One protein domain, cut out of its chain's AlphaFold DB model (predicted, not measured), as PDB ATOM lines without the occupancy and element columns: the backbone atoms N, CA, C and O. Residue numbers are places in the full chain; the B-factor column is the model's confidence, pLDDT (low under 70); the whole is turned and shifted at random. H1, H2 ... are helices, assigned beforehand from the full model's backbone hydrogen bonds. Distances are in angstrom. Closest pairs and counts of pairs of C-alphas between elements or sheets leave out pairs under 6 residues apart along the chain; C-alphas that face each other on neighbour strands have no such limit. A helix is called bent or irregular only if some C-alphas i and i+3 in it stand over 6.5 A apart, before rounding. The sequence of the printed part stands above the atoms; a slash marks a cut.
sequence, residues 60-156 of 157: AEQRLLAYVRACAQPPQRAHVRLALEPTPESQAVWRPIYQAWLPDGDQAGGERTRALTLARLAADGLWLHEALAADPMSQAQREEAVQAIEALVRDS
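AT A GLANCE: This is residues 60 to 156 of the 157 residues of the protein "TetR family transcriptional regulator" of Propionibacteriaceae bacterium NML 150081 (UniProt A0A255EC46). Three helices, H1, H4 and H5, lie side by side as a bundle, their centres making a triangle. Short H2 sits at the bundle's end where H1 and H4 finish, and H3 folds back at a slant to one side, meeting H1 only with its last residue. The printed part has 97 residues, with five named helices in the order H1 to H5 and no named strand: all helix. It is compact, with a radius of gyration of the C-alphas of 14.1 A, but flat, spanning 36 by 36 by 17 A.

HOW THE PARTS SIT: H1, residues 60 to 72, touches H4, residues 111 to 132, the same way at a shallow tilt of 20 degrees; their closest C-alphas, of Cys 71 and Trp 127, are 4.8 A apart. H1 touches H5, residues 139 to 154, opposite ways at a shallow tilt of 17 degrees, closest at C-alphas 65 and 150, 6.3 A. H2, residues 77 to 84, is close to but not clearly touching H4: C-alphas 80 and 131 are closest, 6.3 A. H3, residues 88 to 101, only just touches H1, with 3 pairs of C-alphas within 8 A, Arg 63 and Trp 101 closest at 6.5 A. H4 and H5 form a helical hairpin, closest at C-alphas 119 and 149, 5.3 A. Every O i to N i+4 pair is within hydrogen-bond range in H1, H2 and H4, against 8 of 10 in H3 and 11 of 12 in H5.

IN THESE COORDINATES: H1 begins at C-alpha 60, (-17.709, -23.671, -8.931), and measures 18.6 A. H2 measures 11.0 A and H3 19.8 A; H3 is only just irregular, C-alphas 93 and 96 being 6.9 A apart. H4 measures 31.1 A, and H5, 22.3 A, ends at C-alpha 154, (-21.030, -17.080, 0.730).

THE WHOLE: The C-alphas farthest apart, of Ala 108 and Ala 134, are 38.8 A from each other. The printed part has no cut and no long link. Residues 101 to 109 and 156 have pLDDT under 70.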
ATOM      1  N   ALA A  60     -18.026 -24.949  -8.294       83.06
ATOM      2  CA  ALA A  60     -17.709 -23.671  -8.931       83.06
ATOM      3  C   ALA A  60     -17.408 -22.573  -7.891       83.06
ATOM      4  O   ALA A  60     -16.442 -21.825  -8.044       83.06
ATOM      5  N   GLU A  61     -18.168 -22.522  -6.797       84.44
ATOM      6  CA  GLU A  61     -17.921 -21.600  -5.682       84.44
ATOM      7  C   GLU A  61     -16.605 -21.884  -4.970       84.44
ATOM      8  O   GLU A  61     -15.816 -20.969  -4.750       84.44
ATOM      9  N   GLN A  62     -16.324 -23.150  -4.654       86.25
ATOM     10  CA  GLN A  62     -15.044 -23.535  -4.057       86.25
ATOM     11  C   GLN A  62     -13.860 -23.154  -4.957       86.25
ATOM     12  O   GLN A  62     -12.844 -22.663  -4.462       86.25
ATOM     13  N   ARG A  63     -14.000 -23.319  -6.280       86.06
ATOM     14  CA  ARG A  63     -12.996 -22.869  -7.256       86.06
ATOM     15  C   ARG A  63     -12.805 -21.356  -7.239       86.06
ATOM     16  O   ARG A  63     -11.659 -20.912  -7.215       86.06
ATOM     17  N   LEU A  64     -13.882 -20.572  -7.206       85.88
ATOM     18  CA  LEU A  64     -13.783 -19.113  -7.110       85.88
ATOM     19  C   LEU A  64     -13.113 -18.680  -5.800       85.88
ATOM     20  O   LEU A  64     -12.239 -17.822  -5.818       85.88
ATOM     21  N   LEU A  65     -13.447 -19.303  -4.668       89.62
ATOM     22  CA  LEU A  65     -12.789 -19.017  -3.389       89.62
ATOM     23  C   LEU A  65     -11.284 -19.336  -3.438       89.62
ATOM     24  O   LEU A  65     -10.467 -18.571  -2.925       89.62
ATOM     25  N   ALA A  66     -10.892 -20.434  -4.091       89.38
ATOM     26  CA  ALA A  66      -9.483 -20.747  -4.321       89.38
ATOM     27  C   ALA A  66      -8.798 -19.704  -5.225       89.38
ATOM     28  O   ALA A  66      -7.666 -19.309  -4.948       89.38
ATOM     29  N   TYR A  67      -9.495 -19.218  -6.256       88.12
ATOM     30  CA  TYR A  67      -9.022 -18.136  -7.122       88.12
ATOM     31  C   TYR A  67      -8.781 -16.836  -6.339       88.12
ATOM     32  O   TYR A  67      -7.691 -16.276  -6.415       88.12
ATOM     33  N   VAL A  68      -9.740 -16.410  -5.508       90.88
ATOM     34  CA  VAL A  68      -9.613 -15.226  -4.632       90.88
ATOM     35  C   VAL A  68      -8.345 -15.311  -3.779       90.88
ATOM     36  O   VAL A  68      -7.562 -14.364  -3.711       90.88
ATOM     37  N   ARG A  69      -8.097 -16.473  -3.164       90.75
ATOM     38  CA  ARG A  69      -6.901 -16.701  -2.340       90.75
ATOM     39  C   ARG A  69      -5.608 -16.678  -3.144       90.75
ATOM     40  O   ARG A  69      -4.592 -16.221  -2.624       90.75
ATOM     41  N   ALA A  70      -5.631 -17.172  -4.379       88.56
ATOM     42  CA  ALA A  70      -4.481 -17.122  -5.272       88.56
ATOM     43  C   ALA A  70      -4.155 -15.675  -5.674       88.56
ATOM     44  O   ALA A  70      -2.995 -15.277  -5.611       88.56
ATOM     45  N   CYS A  71      -5.172 -14.873  -6.000       89.19
ATOM     46  CA  CYS A  71      -5.034 -13.449  -6.317       89.19
ATOM     47  C   CYS A  71      -4.510 -12.614  -5.145       89.19
ATOM     48  O   CYS A  71      -3.819 -11.623  -5.359       89.19
ATOM     49  N   ALA A  72      -4.808 -13.019  -3.909       88.88
ATOM     50  CA  ALA A  72      -4.300 -12.345  -2.723       88.88
ATOM     51  C   ALA A  72      -2.796 -12.560  -2.500       88.88
ATOM     52  O   ALA A  72      -2.171 -11.773  -1.794       88.88
ATOM     53  N   GLN A  73      -2.189 -13.603  -3.075       86.62
ATOM     54  CA  GLN A  73      -0.749 -13.816  -2.937       86.62
ATOM     55  C   GLN A  73       0.030 -12.705  -3.661       86.62
ATOM     56  O   GLN A  73      -0.344 -12.340  -4.778       86.62
ATOM     57  N   PRO A  74       1.132 -12.190  -3.078       82.00
ATOM     58  CA  PRO A  74       1.973 -11.203  -3.744       82.00
ATOM     59  C   PRO A  74       2.407 -11.693  -5.136       82.00
ATOM     60  O   PRO A  74       2.988 -12.781  -5.255       82.00
ATOM     61  N   PRO A  75       2.139 -10.928  -6.204       83.38
ATOM     62  CA  PRO A  75       2.427 -11.381  -7.550       83.38
ATOM     63  C   PRO A  75       3.928 -11.358  -7.833       83.38
ATOM     64  O   PRO A  75       4.664 -10.445  -7.457       83.38
ATOM     65  N   GLN A  76       4.399 -12.355  -8.576       85.25
ATOM     66  CA  GLN A  76       5.761 -12.334  -9.096       85.25
ATOM     67  C   GLN A  76       5.889 -11.221 -10.143       85.25
ATOM     68  O   GLN A  76       5.102 -11.165 -11.088       85.25
ATOM     69  N   ARG A  77       6.922 -10.375 -10.038       81.06
ATOM     70  CA  ARG A  77       7.142  -9.239 -10.963       81.06
ATOM     71  C   ARG A  77       7.143  -9.647 -12.441       81.06
ATOM     72  O   ARG A  77       6.642  -8.909 -13.283       81.06
ATOM     73  N   ALA A  78       7.693 -10.822 -12.753       85.75
ATOM     74  CA  ALA A  78       7.695 -11.360 -14.111       85.75
ATOM     75  C   ALA A  78       6.272 -11.652 -14.617       85.75
ATOM     76  O   ALA A  78       5.945 -11.298 -15.745       85.75
ATOM     77  N   HIS A  79       5.415 -12.232 -13.771       84.06
ATOM     78  CA  HIS A  79       4.024 -12.528 -14.113       84.06
ATOM     79  C   HIS A  79       3.239 -11.243 -14.411       84.06
ATOM     80  O   HIS A  79       2.568 -11.171 -15.435       84.06
ATOM     81  N   VAL A  80       3.403 -10.202 -13.588       85.50
ATOM     82  CA  VAL A  80       2.777  -8.887 -13.824       85.50
ATOM     83  C   VAL A  80       3.179  -8.320 -15.182       85.50
ATOM     84  O   VAL A  80       2.326  -7.908 -15.960       85.50
ATOM     85  N   ARG A  81       4.479  -8.329 -15.498       83.75
ATOM     86  CA  ARG A  81       4.974  -7.772 -16.762       83.75
ATOM     87  C   ARG A  81       4.420  -8.517 -17.976       83.75
ATOM     88  O   ARG A  81       3.983  -7.882 -18.927       83.75
ATOM     89  N   LEU A  82       4.389  -9.849 -17.910       86.94
ATOM     90  CA  LEU A  82       3.809 -10.688 -18.961       86.94
ATOM     91  C   LEU A  82       2.298 -10.463 -19.126       86.94
ATOM     92  O   LEU A  82       1.792 -10.563 -20.239       86.94
ATOM     93  N   ALA A  83       1.583 -10.147 -18.042       84.88
ATOM     94  CA  ALA A  83       0.151  -9.861 -18.089       84.88
ATOM     95  C   ALA A  83      -0.174  -8.501 -18.736       84.88
ATOM     96  O   ALA A  83      -1.222  -8.362 -19.361       84.88
ATOM     97  N   LEU A  84       0.715  -7.508 -18.610       85.44
ATOM     98  CA  LEU A  84       0.537  -6.167 -19.191       85.44
ATOM     99  C   LEU A  84       0.871  -6.096 -20.689       85.44
ATOM    100  O   LEU A  84       0.434  -5.170 -21.369       85.44
ATOM    101  N   GLU A  85       1.621  -7.068 -21.207       88.00
ATOM    102  CA  GLU A  85       2.056  -7.135 -22.606       88.00
ATOM    103  C   GLU A  85       1.503  -8.408 -23.287       88.00
ATOM    104  O   GLU A  85       2.271  -9.291 -23.682       88.00
ATOM    105  N   PRO A  86       0.167  -8.570 -23.404       87.94
ATOM    106  CA  PRO A  86      -0.398  -9.800 -23.935       87.94
ATOM    107  C   PRO A  86      -0.187  -9.905 -25.454       87.94
ATOM    108  O   PRO A  86      -0.468  -8.970 -26.203       87.94
ATOM    109  N   THR A  87       0.228 -11.083 -25.921       91.62
ATOM    110  CA  THR A  87       0.270 -11.453 -27.342       91.62
ATOM    111  C   THR A  87      -0.779 -12.533 -27.620       91.62
ATOM    112  O   THR A  87      -1.234 -13.193 -26.680       91.62
ATOM    113  N   PRO A  88      -1.186 -12.769 -28.881       91.94
ATOM    114  CA  PRO A  88      -2.083 -13.880 -29.209       91.94
ATOM    115  C   PRO A  88      -1.570 -15.239 -28.703       91.94
ATOM    116  O   PRO A  88      -2.348 -16.059 -28.213       91.94
ATOM    117  N   GLU A  89      -0.256 -15.461 -28.759       91.56
ATOM    118  CA  GLU A  89       0.404 -16.679 -28.288       91.56
ATOM    119  C   GLU A  89       0.368 -16.788 -26.761       91.56
ATOM    120  O   GLU A  89       0.020 -17.845 -26.234       91.56
ATOM    121  N   SER A  90       0.673 -15.706 -26.030       88.88
ATOM    122  CA  SER A  90       0.615 -15.732 -24.563       88.88
ATOM    123  C   SER A  90      -0.823 -15.884 -24.060       88.88
ATOM    124  O   SER A  90      -1.080 -16.656 -23.134       88.88
ATOM    125  N   GLN A  91      -1.794 -15.251 -24.724       86.38
ATOM    126  CA  GLN A  91      -3.215 -15.444 -24.434       86.38
ATOM    127  C   GLN A  91      -3.662 -16.886 -24.688       86.38
ATOM    128  O   GLN A  91      -4.476 -17.407 -23.928       86.38
ATOM    129  N   ALA A  92      -3.135 -17.563 -25.713       89.62
ATOM    130  CA  ALA A  92      -3.469 -18.960 -25.978       89.62
ATOM    131  C   ALA A  92      -3.033 -19.905 -24.843       89.62
ATOM    132  O   ALA A  92      -3.721 -20.897 -24.603       89.62
ATOM    133  N   VAL A  93      -1.959 -19.574 -24.113       88.69
ATOM    134  CA  VAL A  93      -1.519 -20.313 -22.916       88.69
ATOM    135  C   VAL A  93      -2.462 -20.077 -21.735       88.69
ATOM    136  O   VAL A  93      -2.892 -21.027 -21.082       88.69
ATOM    137  N   TRP A  94      -2.808 -18.817 -21.464       84.19
ATOM    138  CA  TRP A  94      -3.545 -18.448 -20.251       84.19
ATOM    139  C   TRP A  94      -5.065 -18.595 -20.359       84.19
ATOM    140  O   TRP A  94      -5.727 -18.915 -19.373       84.19
ATOM    141  N   ARG A  95      -5.644 -18.409 -21.549       83.69
ATOM    142  CA  ARG A  95      -7.092 -18.494 -21.792       83.69
ATOM    143  C   ARG A  95      -7.744 -19.797 -21.304       83.69
ATOM    144  O   ARG A  95      -8.740 -19.676 -20.597       83.69
ATOM    145  N   PRO A  96      -7.243 -21.011 -21.615       85.38
ATOM    146  CA  PRO A  96      -7.880 -22.240 -21.136       85.38
ATOM    147  C   PRO A  96      -7.817 -22.372 -19.610       85.38
ATOM    148  O   PRO A  96      -8.730 -22.931 -19.009       85.38
ATOM    149  N   ILE A  97      -6.778 -21.819 -18.972       83.19
ATOM    150  CA  ILE A  97      -6.694 -21.744 -17.512       83.19
ATOM    151  C   ILE A  97      -7.808 -20.816 -17.023       83.19
ATOM    152  O   ILE A  97      -8.704 -21.263 -16.321       83.19
ATOM    153  N   TYR A  98      -7.852 -19.560 -17.463       76.31
ATOM    154  CA  TYR A  98      -8.899 -18.640 -17.016       76.31
ATOM    155  C   TYR A  98     -10.322 -19.163 -17.272       76.31
ATOM    156  O   TYR A  98     -11.162 -19.043 -16.388       76.31
ATOM    157  N   GLN A  99     -10.585 -19.821 -18.404       75.44
ATOM    158  CA  GLN A  99     -11.883 -20.445 -18.701       75.44
ATOM    159  C   GLN A  99     -12.210 -21.639 -17.793       75.44
ATOM    160  O   GLN A  99     -13.363 -21.836 -17.427       75.44
ATOM    161  N   ALA A 100     -11.218 -22.439 -17.399       72.88
ATOM    162  CA  ALA A 100     -11.444 -23.532 -16.458       72.88
ATOM    163  C   ALA A 100     -11.749 -23.026 -15.037       72.88
ATOM    164  O   ALA A 100     -12.434 -23.704 -14.268       72.88
ATOM    165  N   TRP A 101     -11.201 -21.872 -14.658       66.19
ATOM    166  CA  TRP A 101     -11.292 -21.332 -13.300       66.19
ATOM    167  C   TRP A 101     -12.437 -20.339 -13.108       66.19
ATOM    168  O   TRP A 101     -12.913 -20.180 -11.985       66.19
ATOM    169  N   LEU A 102     -12.881 -19.683 -14.177       66.94
ATOM    170  CA  LEU A 102     -13.825 -18.583 -14.098       66.94
ATOM    171  C   LEU A 102     -15.099 -18.961 -14.857       66.94
ATOM    172  O   LEU A 102     -15.014 -19.244 -16.051       66.94
ATOM    173  N   PRO A 103     -16.270 -18.973 -14.195       59.66
ATOM    174  CA  PRO A 103     -17.525 -19.230 -14.885       59.66
ATOM    175  C   PRO A 103     -17.726 -18.198 -16.000       59.66
ATOM    176  O   PRO A 103     -17.343 -17.029 -15.853       59.66
ATOM    177  N   ASP A 104     -18.331 -18.627 -17.108       60.50
ATOM    178  CA  ASP A 104     -18.759 -17.714 -18.163       60.50
ATOM    179  C   ASP A 104     -19.737 -16.705 -17.551       60.50
ATOM    180  O   ASP A 104     -20.825 -17.065 -17.101       60.50
ATOM    181  N   GLY A 105     -19.332 -15.433 -17.505       52.91
ATOM    182  CA  GLY A 105     -20.059 -14.357 -16.814       52.91
ATOM    183  C   GLY A 105     -21.427 -14.011 -17.415       52.91
ATOM    184  O   GLY A 105     -22.076 -13.084 -16.943       52.91
ATOM    185  N   ASP A 106     -21.850 -14.739 -18.449       52.53
ATOM    186  CA  ASP A 106     -23.041 -14.466 -19.250       52.53
ATOM    187  C   ASP A 106     -24.193 -15.455 -18.997       52.53
ATOM    188  O   ASP A 106     -25.297 -15.288 -19.510       52.53
ATOM    189  N   GLN A 107     -23.990 -16.505 -18.195       51.53
ATOM    190  CA  GLN A 107     -25.014 -17.541 -18.049       51.53
ATOM    191  C   GLN A 107     -25.824 -17.352 -16.758       51.53
ATOM    192  O   GLN A 107     -25.382 -17.668 -15.657       51.53
ATOM    193  N   ALA A 108     -27.046 -16.845 -16.964       51.69
ATOM    194  CA  ALA A 108     -28.122 -16.574 -16.009       51.69
ATOM    195  C   ALA A 108     -27.921 -15.324 -15.135       51.69
ATOM    196  O   ALA A 108     -27.298 -15.354 -14.076       51.69
ATOM    197  N   GLY A 109     -28.526 -14.206 -15.551       65.62
ATOM    198  CA  GLY A 109     -28.728 -13.050 -14.678       65.62
ATOM    199  C   GLY A 109     -29.392 -13.442 -13.349       65.62
ATOM    200  O   GLY A 109     -30.205 -14.358 -13.285       65.62
ATOM    201  N   GLY A 110     -29.026 -12.750 -12.273       76.12
ATOM    202  CA  GLY A 110     -29.493 -13.040 -10.917       76.12
ATOM    203  C   GLY A 110     -28.584 -12.400  -9.872       76.12
ATOM    204  O   GLY A 110     -27.485 -11.946 -10.192       76.12
ATOM    205  N   GLU A 111     -29.034 -12.334  -8.621       79.19
ATOM    206  CA  GLU A 111     -28.240 -11.763  -7.523       79.19
ATOM    207  C   GLU A 111     -26.954 -12.551  -7.263       79.19
ATOM    208  O   GLU A 111     -25.885 -11.951  -7.164       79.19
ATOM    209  N   ARG A 112     -27.033 -13.887  -7.298       77.75
ATOM    210  CA  ARG A 112     -25.875 -14.778  -7.139       77.75
ATOM    211  C   ARG A 112     -24.825 -14.581  -8.228       77.75
ATOM    212  O   ARG A 112     -23.665 -14.347  -7.919       77.75
ATOM    213  N   THR A 113     -25.217 -14.595  -9.501       77.75
ATOM    214  CA  THR A 113     -24.284 -14.392 -10.625       77.75
ATOM    215  C   THR A 113     -23.590 -13.035 -10.544       77.75
ATOM    216  O   THR A 113     -22.380 -12.943 -10.760       77.75
ATOM    217  N   ARG A 114     -24.321 -11.979 -10.153       81.62
ATOM    218  CA  ARG A 114     -23.730 -10.660  -9.880       81.62
ATOM    219  C   ARG A 114     -22.716 -10.713  -8.739       81.62
ATOM    220  O   ARG A 114     -21.620 -10.192  -8.908       81.62
ATOM    221  N   ALA A 115     -23.042 -11.353  -7.617       84.81
ATOM    222  CA  ALA A 115     -22.136 -11.474  -6.477       84.81
ATOM    223  C   ALA A 115     -20.850 -12.242  -6.831       84.81
ATOM    224  O   ALA A 115     -19.754 -11.769  -6.536       84.81
ATOM    225  N   LEU A 116     -20.962 -13.363  -7.553       82.81
ATOM    226  CA  LEU A 116     -19.808 -14.134  -8.038       82.81
ATOM    227  C   LEU A 116     -18.943 -13.321  -9.019       82.81
ATOM    228  O   LEU A 116     -17.714 -13.384  -8.970       82.81
ATOM    229  N   THR A 117     -19.577 -12.514  -9.876       83.56
ATOM    230  CA  THR A 117     -18.880 -11.624 -10.819       83.56
ATOM    231  C   THR A 117     -18.134 -10.513 -10.082       83.56
ATOM    232  O   THR A 117     -16.970 -10.253 -10.375       83.56
ATOM    233  N   LEU A 118     -18.771  -9.887  -9.088       88.12
ATOM    234  CA  LEU A 118     -18.143  -8.871  -8.244       88.12
ATOM    235  C   LEU A 118     -16.978  -9.447  -7.439       88.12
ATOM    236  O   LEU A 118     -15.922  -8.824  -7.387       88.12
ATOM    237  N   ALA A 119     -17.131 -10.644  -6.870       89.94
ATOM    238  CA  ALA A 119     -16.060 -11.310  -6.136       89.94
ATOM    239  C   ALA A 119     -14.843 -11.598  -7.031       89.94
ATOM    240  O   ALA A 119     -13.708 -11.347  -6.628       89.94
ATOM    241  N   ARG A 120     -15.071 -12.050  -8.273       87.25
ATOM    242  CA  ARG A 120     -14.009 -12.215  -9.277       87.25
ATOM    243  C   ARG A 120     -13.309 -10.890  -9.586       87.25
ATOM    244  O   ARG A 120     -12.089 -10.825  -9.500       87.25
ATOM    245  N   LEU A 121     -14.064  -9.842  -9.920       89.31
ATOM    246  CA  LEU A 121     -13.490  -8.533 -10.253       89.31
ATOM    247  C   LEU A 121     -12.711  -7.933  -9.075       89.31
ATOM    248  O   LEU A 121     -11.660  -7.328  -9.274       89.31
ATOM    249  N   ALA A 122     -13.197  -8.125  -7.848       92.88
ATOM    250  CA  ALA A 122     -12.501  -7.700  -6.642       92.88
ATOM    251  C   ALA A 122     -11.198  -8.486  -6.420       92.88
ATOM    252  O   ALA A 122     -10.194  -7.890  -6.037       92.88
ATOM    253  N   ALA A 123     -11.178  -9.793  -6.708       91.50
ATOM    254  CA  ALA A 123      -9.955 -10.598  -6.667       91.50
ATOM    255  C   ALA A 123      -8.929 -10.142  -7.717       91.50
ATOM    256  O   ALA A 123      -7.757  -9.958  -7.387       91.50
ATOM    257  N   ASP A 124      -9.369  -9.890  -8.953       89.25
ATOM    258  CA  ASP A 124      -8.515  -9.361 -10.025       89.25
ATOM    259  C   ASP A 124      -7.933  -7.991  -9.639       89.25
ATOM    260  O   ASP A 124      -6.738  -7.738  -9.804       89.25
ATOM    261  N   GLY A 125      -8.767  -7.121  -9.063       89.88
ATOM    262  CA  GLY A 125      -8.369  -5.808  -8.562       89.88
ATOM    263  C   GLY A 125      -7.375  -5.883  -7.403       89.88
ATOM    264  O   GLY A 125      -6.414  -5.117  -7.392       89.88
ATOM    265  N   LEU A 126      -7.556  -6.823  -6.469       91.31
ATOM    266  CA  LEU A 126      -6.610  -7.070  -5.376       91.31
ATOM    267  C   LEU A 126      -5.240  -7.486  -5.923       91.31
ATOM    268  O   LEU A 126      -4.223  -6.914  -5.534       91.31
ATOM    269  N   TRP A 127      -5.212  -8.427  -6.868       90.88
ATOM    270  CA  TRP A 127      -3.973  -8.870  -7.510       90.88
ATOM    271  C   TRP A 127      -3.270  -7.727  -8.254       90.88
ATOM    272  O   TRP A 127      -2.057  -7.551  -8.132       90.88
ATOM    273  N   LEU A 128      -4.030  -6.919  -9.000       88.12
ATOM    274  CA  LEU A 128      -3.489  -5.791  -9.755       88.12
ATOM    275  C   LEU A 128      -3.003  -4.658  -8.842       88.12
ATOM    276  O   LEU A 128      -1.980  -4.038  -9.126       88.12
ATOM    277  N   HIS A 129      -3.706  -4.395  -7.740       88.44
ATOM    278  CA  HIS A 129      -3.274  -3.430  -6.732       88.44
ATOM    279  C   HIS A 129      -1.918  -3.840  -6.159       88.44
ATOM    280  O   HIS A 129      -0.972  -3.065  -6.211       88.44
ATOM    281  N   GLU A 130      -1.790  -5.091  -5.726       87.81
ATOM    282  CA  GLU A 130      -0.541  -5.645  -5.202       87.81
ATOM    283  C   GLU A 130       0.601  -5.656  -6.228       87.81
ATOM    284  O   GLU A 130       1.775  -5.567  -5.872       87.81
ATOM    285  N   ALA A 131       0.268  -5.740  -7.515       86.19
ATOM    286  CA  ALA A 131       1.226  -5.686  -8.610       86.19
ATOM    287  C   ALA A 131       1.757  -4.274  -8.906       86.19
ATOM    288  O   ALA A 131       2.907  -4.132  -9.334       86.19
ATOM    289  N   LEU A 132       0.914  -3.247  -8.746       83.44
ATOM    290  CA  LEU A 132       1.183  -1.879  -9.202       83.44
ATOM    291  C   LEU A 132       1.413  -0.872  -8.068       83.44
ATOM    292  O   LEU A 132       1.942   0.210  -8.329       83.44
ATOM    293  N   ALA A 133       0.998  -1.179  -6.839       81.56
ATOM    294  CA  ALA A 133       1.066  -0.246  -5.724       81.56
ATOM    295  C   ALA A 133       2.517   0.089  -5.354       81.56
ATOM    296  O   ALA A 133       3.383  -0.779  -5.252       81.56
ATOM    297  N   ALA A 134       2.771   1.380  -5.124       76.31
ATOM    298  CA  ALA A 134       4.043   1.847  -4.576       76.31
ATOM    299  C   ALA A 134       4.210   1.447  -3.098       76.31
ATOM    300  O   ALA A 134       5.338   1.252  -2.649       76.31
ATOM    301  N   ASP A 135       3.090   1.312  -2.380       83.06
ATOM    302  CA  ASP A 135       3.011   0.833  -1.001       83.06
ATOM    303  C   ASP A 135       2.020  -0.348  -0.942       83.06
ATOM    304  O   ASP A 135       0.818  -0.129  -1.124       83.06
ATOM    305  N   PRO A 136       2.496  -1.601  -0.818       80.56
ATOM    306  CA  PRO A 136       1.642  -2.786  -0.828       80.56
ATOM    307  C   PRO A 136       0.821  -2.913   0.460       80.56
ATOM    308  O   PRO A 136       1.221  -2.441   1.526       80.56
ATOM    309  N   MET A 137      -0.309  -3.624   0.398       88.50
ATOM    310  CA  MET A 137      -1.138  -3.852   1.579       88.50
ATOM    311  C   MET A 137      -0.386  -4.683   2.621       88.50
ATOM    312  O   MET A 137       0.230  -5.716   2.313       88.50
ATOM    313  N   SER A 138      -0.519  -4.289   3.891       90.94
ATOM    314  CA  SER A 138      -0.102  -5.137   5.007       90.94
ATOM    315  C   SER A 138      -0.831  -6.485   4.969       90.94
ATOM    316  O   SER A 138      -1.912  -6.623   4.389       90.94
ATOM    317  N   GLN A 139      -0.256  -7.496   5.622       89.44
ATOM    318  CA  GLN A 139      -0.873  -8.820   5.692       89.44
ATOM    319  C   GLN A 139      -2.298  -8.765   6.272       89.44
ATOM    320  O   GLN A 139      -3.196  -9.385   5.713       89.44
ATOM    321  N   ALA A 140      -2.519  -7.968   7.323       92.56
ATOM    322  CA  ALA A 140      -3.833  -7.819   7.946       92.56
ATOM    323  C   ALA A 140      -4.873  -7.228   6.979       92.56
ATOM    324  O   ALA A 140      -5.947  -7.795   6.808       92.56
ATOM    325  N   GLN A 141      -4.532  -6.143   6.274       92.06
ATOM    326  CA  GLN A 141      -5.445  -5.521   5.304       92.06
ATOM    327  C   GLN A 141      -5.787  -6.472   4.148       92.06
ATOM    328  O   GLN A 141      -6.914  -6.496   3.658       92.06
ATOM    329  N   ARG A 142      -4.812  -7.266   3.697       92.38
ATOM    330  CA  ARG A 142      -5.010  -8.265   2.642       92.38
ATOM    331  C   ARG A 142      -5.937  -9.386   3.104       92.38
ATOM    332  O   ARG A 142      -6.813  -9.798   2.351       92.38
ATOM    333  N   GLU A 143      -5.765  -9.866   4.333       93.12
ATOM    334  CA  GLU A 143      -6.651 -10.864   4.939       93.12
ATOM    335  C   GLU A 143      -8.081 -10.325   5.091       93.12
ATOM    336  O   GLU A 143      -9.029 -11.035   4.757       93.12
ATOM    337  N   GLU A 144      -8.250  -9.064   5.500       94.38
ATOM    338  CA  GLU A 144      -9.556  -8.390   5.550       94.38
ATOM    339  C   GLU A 144     -10.209  -8.292   4.164       94.38
ATOM    340  O   GLU A 144     -11.383  -8.632   4.006       94.38
ATOM    341  N   ALA A 145      -9.449  -7.895   3.138       93.62
ATOM    342  CA  ALA A 145      -9.944  -7.838   1.764       93.62
ATOM    343  C   ALA A 145     -10.383  -9.221   1.260       93.62
ATOM    344  O   ALA A 145     -11.469  -9.357   0.696       93.62
ATOM    345  N   VAL A 146      -9.586 -10.266   1.511       94.81
ATOM    346  CA  VAL A 146      -9.952 -11.649   1.169       94.81
ATOM    347  C   VAL A 146     -11.239 -12.058   1.875       94.81
ATOM    348  O   VAL A 146     -12.139 -12.573   1.221       94.81
ATOM    349  N   GLN A 147     -11.366 -11.804   3.179       94.62
ATOM    350  CA  GLN A 147     -12.572 -12.146   3.937       94.62
ATOM    351  C   GLN A 147     -13.816 -11.436   3.392       94.62
ATOM    352  O   GLN A 147     -14.861 -12.071   3.250       94.62
ATOM    353  N   ALA A 148     -13.703 -10.155   3.031       94.38
ATOM    354  CA  ALA A 148     -14.796  -9.397   2.428       94.38
ATOM    355  C   ALA A 148     -15.210  -9.968   1.060       94.38
ATOM    356  O   ALA A 148     -16.400 -10.114   0.783       94.38
ATOM    357  N   ILE A 149     -14.242 -10.351   0.220       94.44
ATOM    358  CA  ILE A 149     -14.516 -10.968  -1.085       94.44
ATOM    359  C   ILE A 149     -15.137 -12.363  -0.910       94.44
ATOM    360  O   ILE A 149     -16.097 -12.701  -1.601       94.44
ATOM    361  N   GLU A 150     -14.638 -13.174   0.026       92.62
ATOM    362  CA  GLU A 150     -15.218 -14.487   0.328       92.62
ATOM    363  C   GLU A 150     -16.655 -14.373   0.867       92.62
ATOM    364  O   GLU A 150     -17.478 -15.245   0.579       92.62
ATOM    365  N   ALA A 151     -16.978 -13.317   1.622       91.44
ATOM    366  CA  ALA A 151     -18.333 -13.067   2.115       91.44
ATOM    367  C   ALA A 151     -19.324 -12.825   0.966       91.44
ATOM    368  O   ALA A 151     -20.397 -13.421   0.969       91.44
ATOM    369  N   LEU A 152     -18.936 -12.080  -0.081       88.56
ATOM    370  CA  LEU A 152     -19.773 -11.890  -1.279       88.56
ATOM    371  C   LEU A 152     -20.174 -13.219  -1.932       88.56
ATOM    372  O   LEU A 152     -21.291 -13.363  -2.421       88.56
ATOM    373  N   VAL A 153     -19.269 -14.200  -1.931       85.38
ATOM    374  CA  VAL A 153     -19.547 -15.535  -2.476       85.38
ATOM    375  C   VAL A 153     -20.504 -16.298  -1.562       85.38
ATOM    376  O   VAL A 153     -21.485 -16.867  -2.038       85.38
ATOM    377  N   ARG A 154     -20.257 -16.294  -0.247       81.69
ATOM    378  CA  ARG A 154     -21.030 -17.080   0.730       81.69
ATOM    379  C   ARG A 154     -22.445 -16.541   0.946       81.69
ATOM    380  O   ARG A 154     -23.380 -17.339   0.982       81.69
ATOM    381  N   ASP A 155     -22.598 -15.224   1.032       78.06
ATOM    382  CA  ASP A 155     -23.860 -14.550   1.368       78.06
ATOM    383  C   ASP A 155     -24.835 -14.494   0.182       78.06
ATOM    384  O   ASP A 155     -26.003 -14.157   0.338       78.06
ATOM    385  N   SER A 156     -24.370 -14.880  -1.008       63.34
ATOM    386  CA  SER A 156     -25.185 -15.002  -2.220       63.34
ATOM    387  C   SER A 156     -25.952 -16.336  -2.339       63.34
ATOM    388  O   SER A 156     -26.500 -16.650  -3.405       63.34
TER     389      SER A 156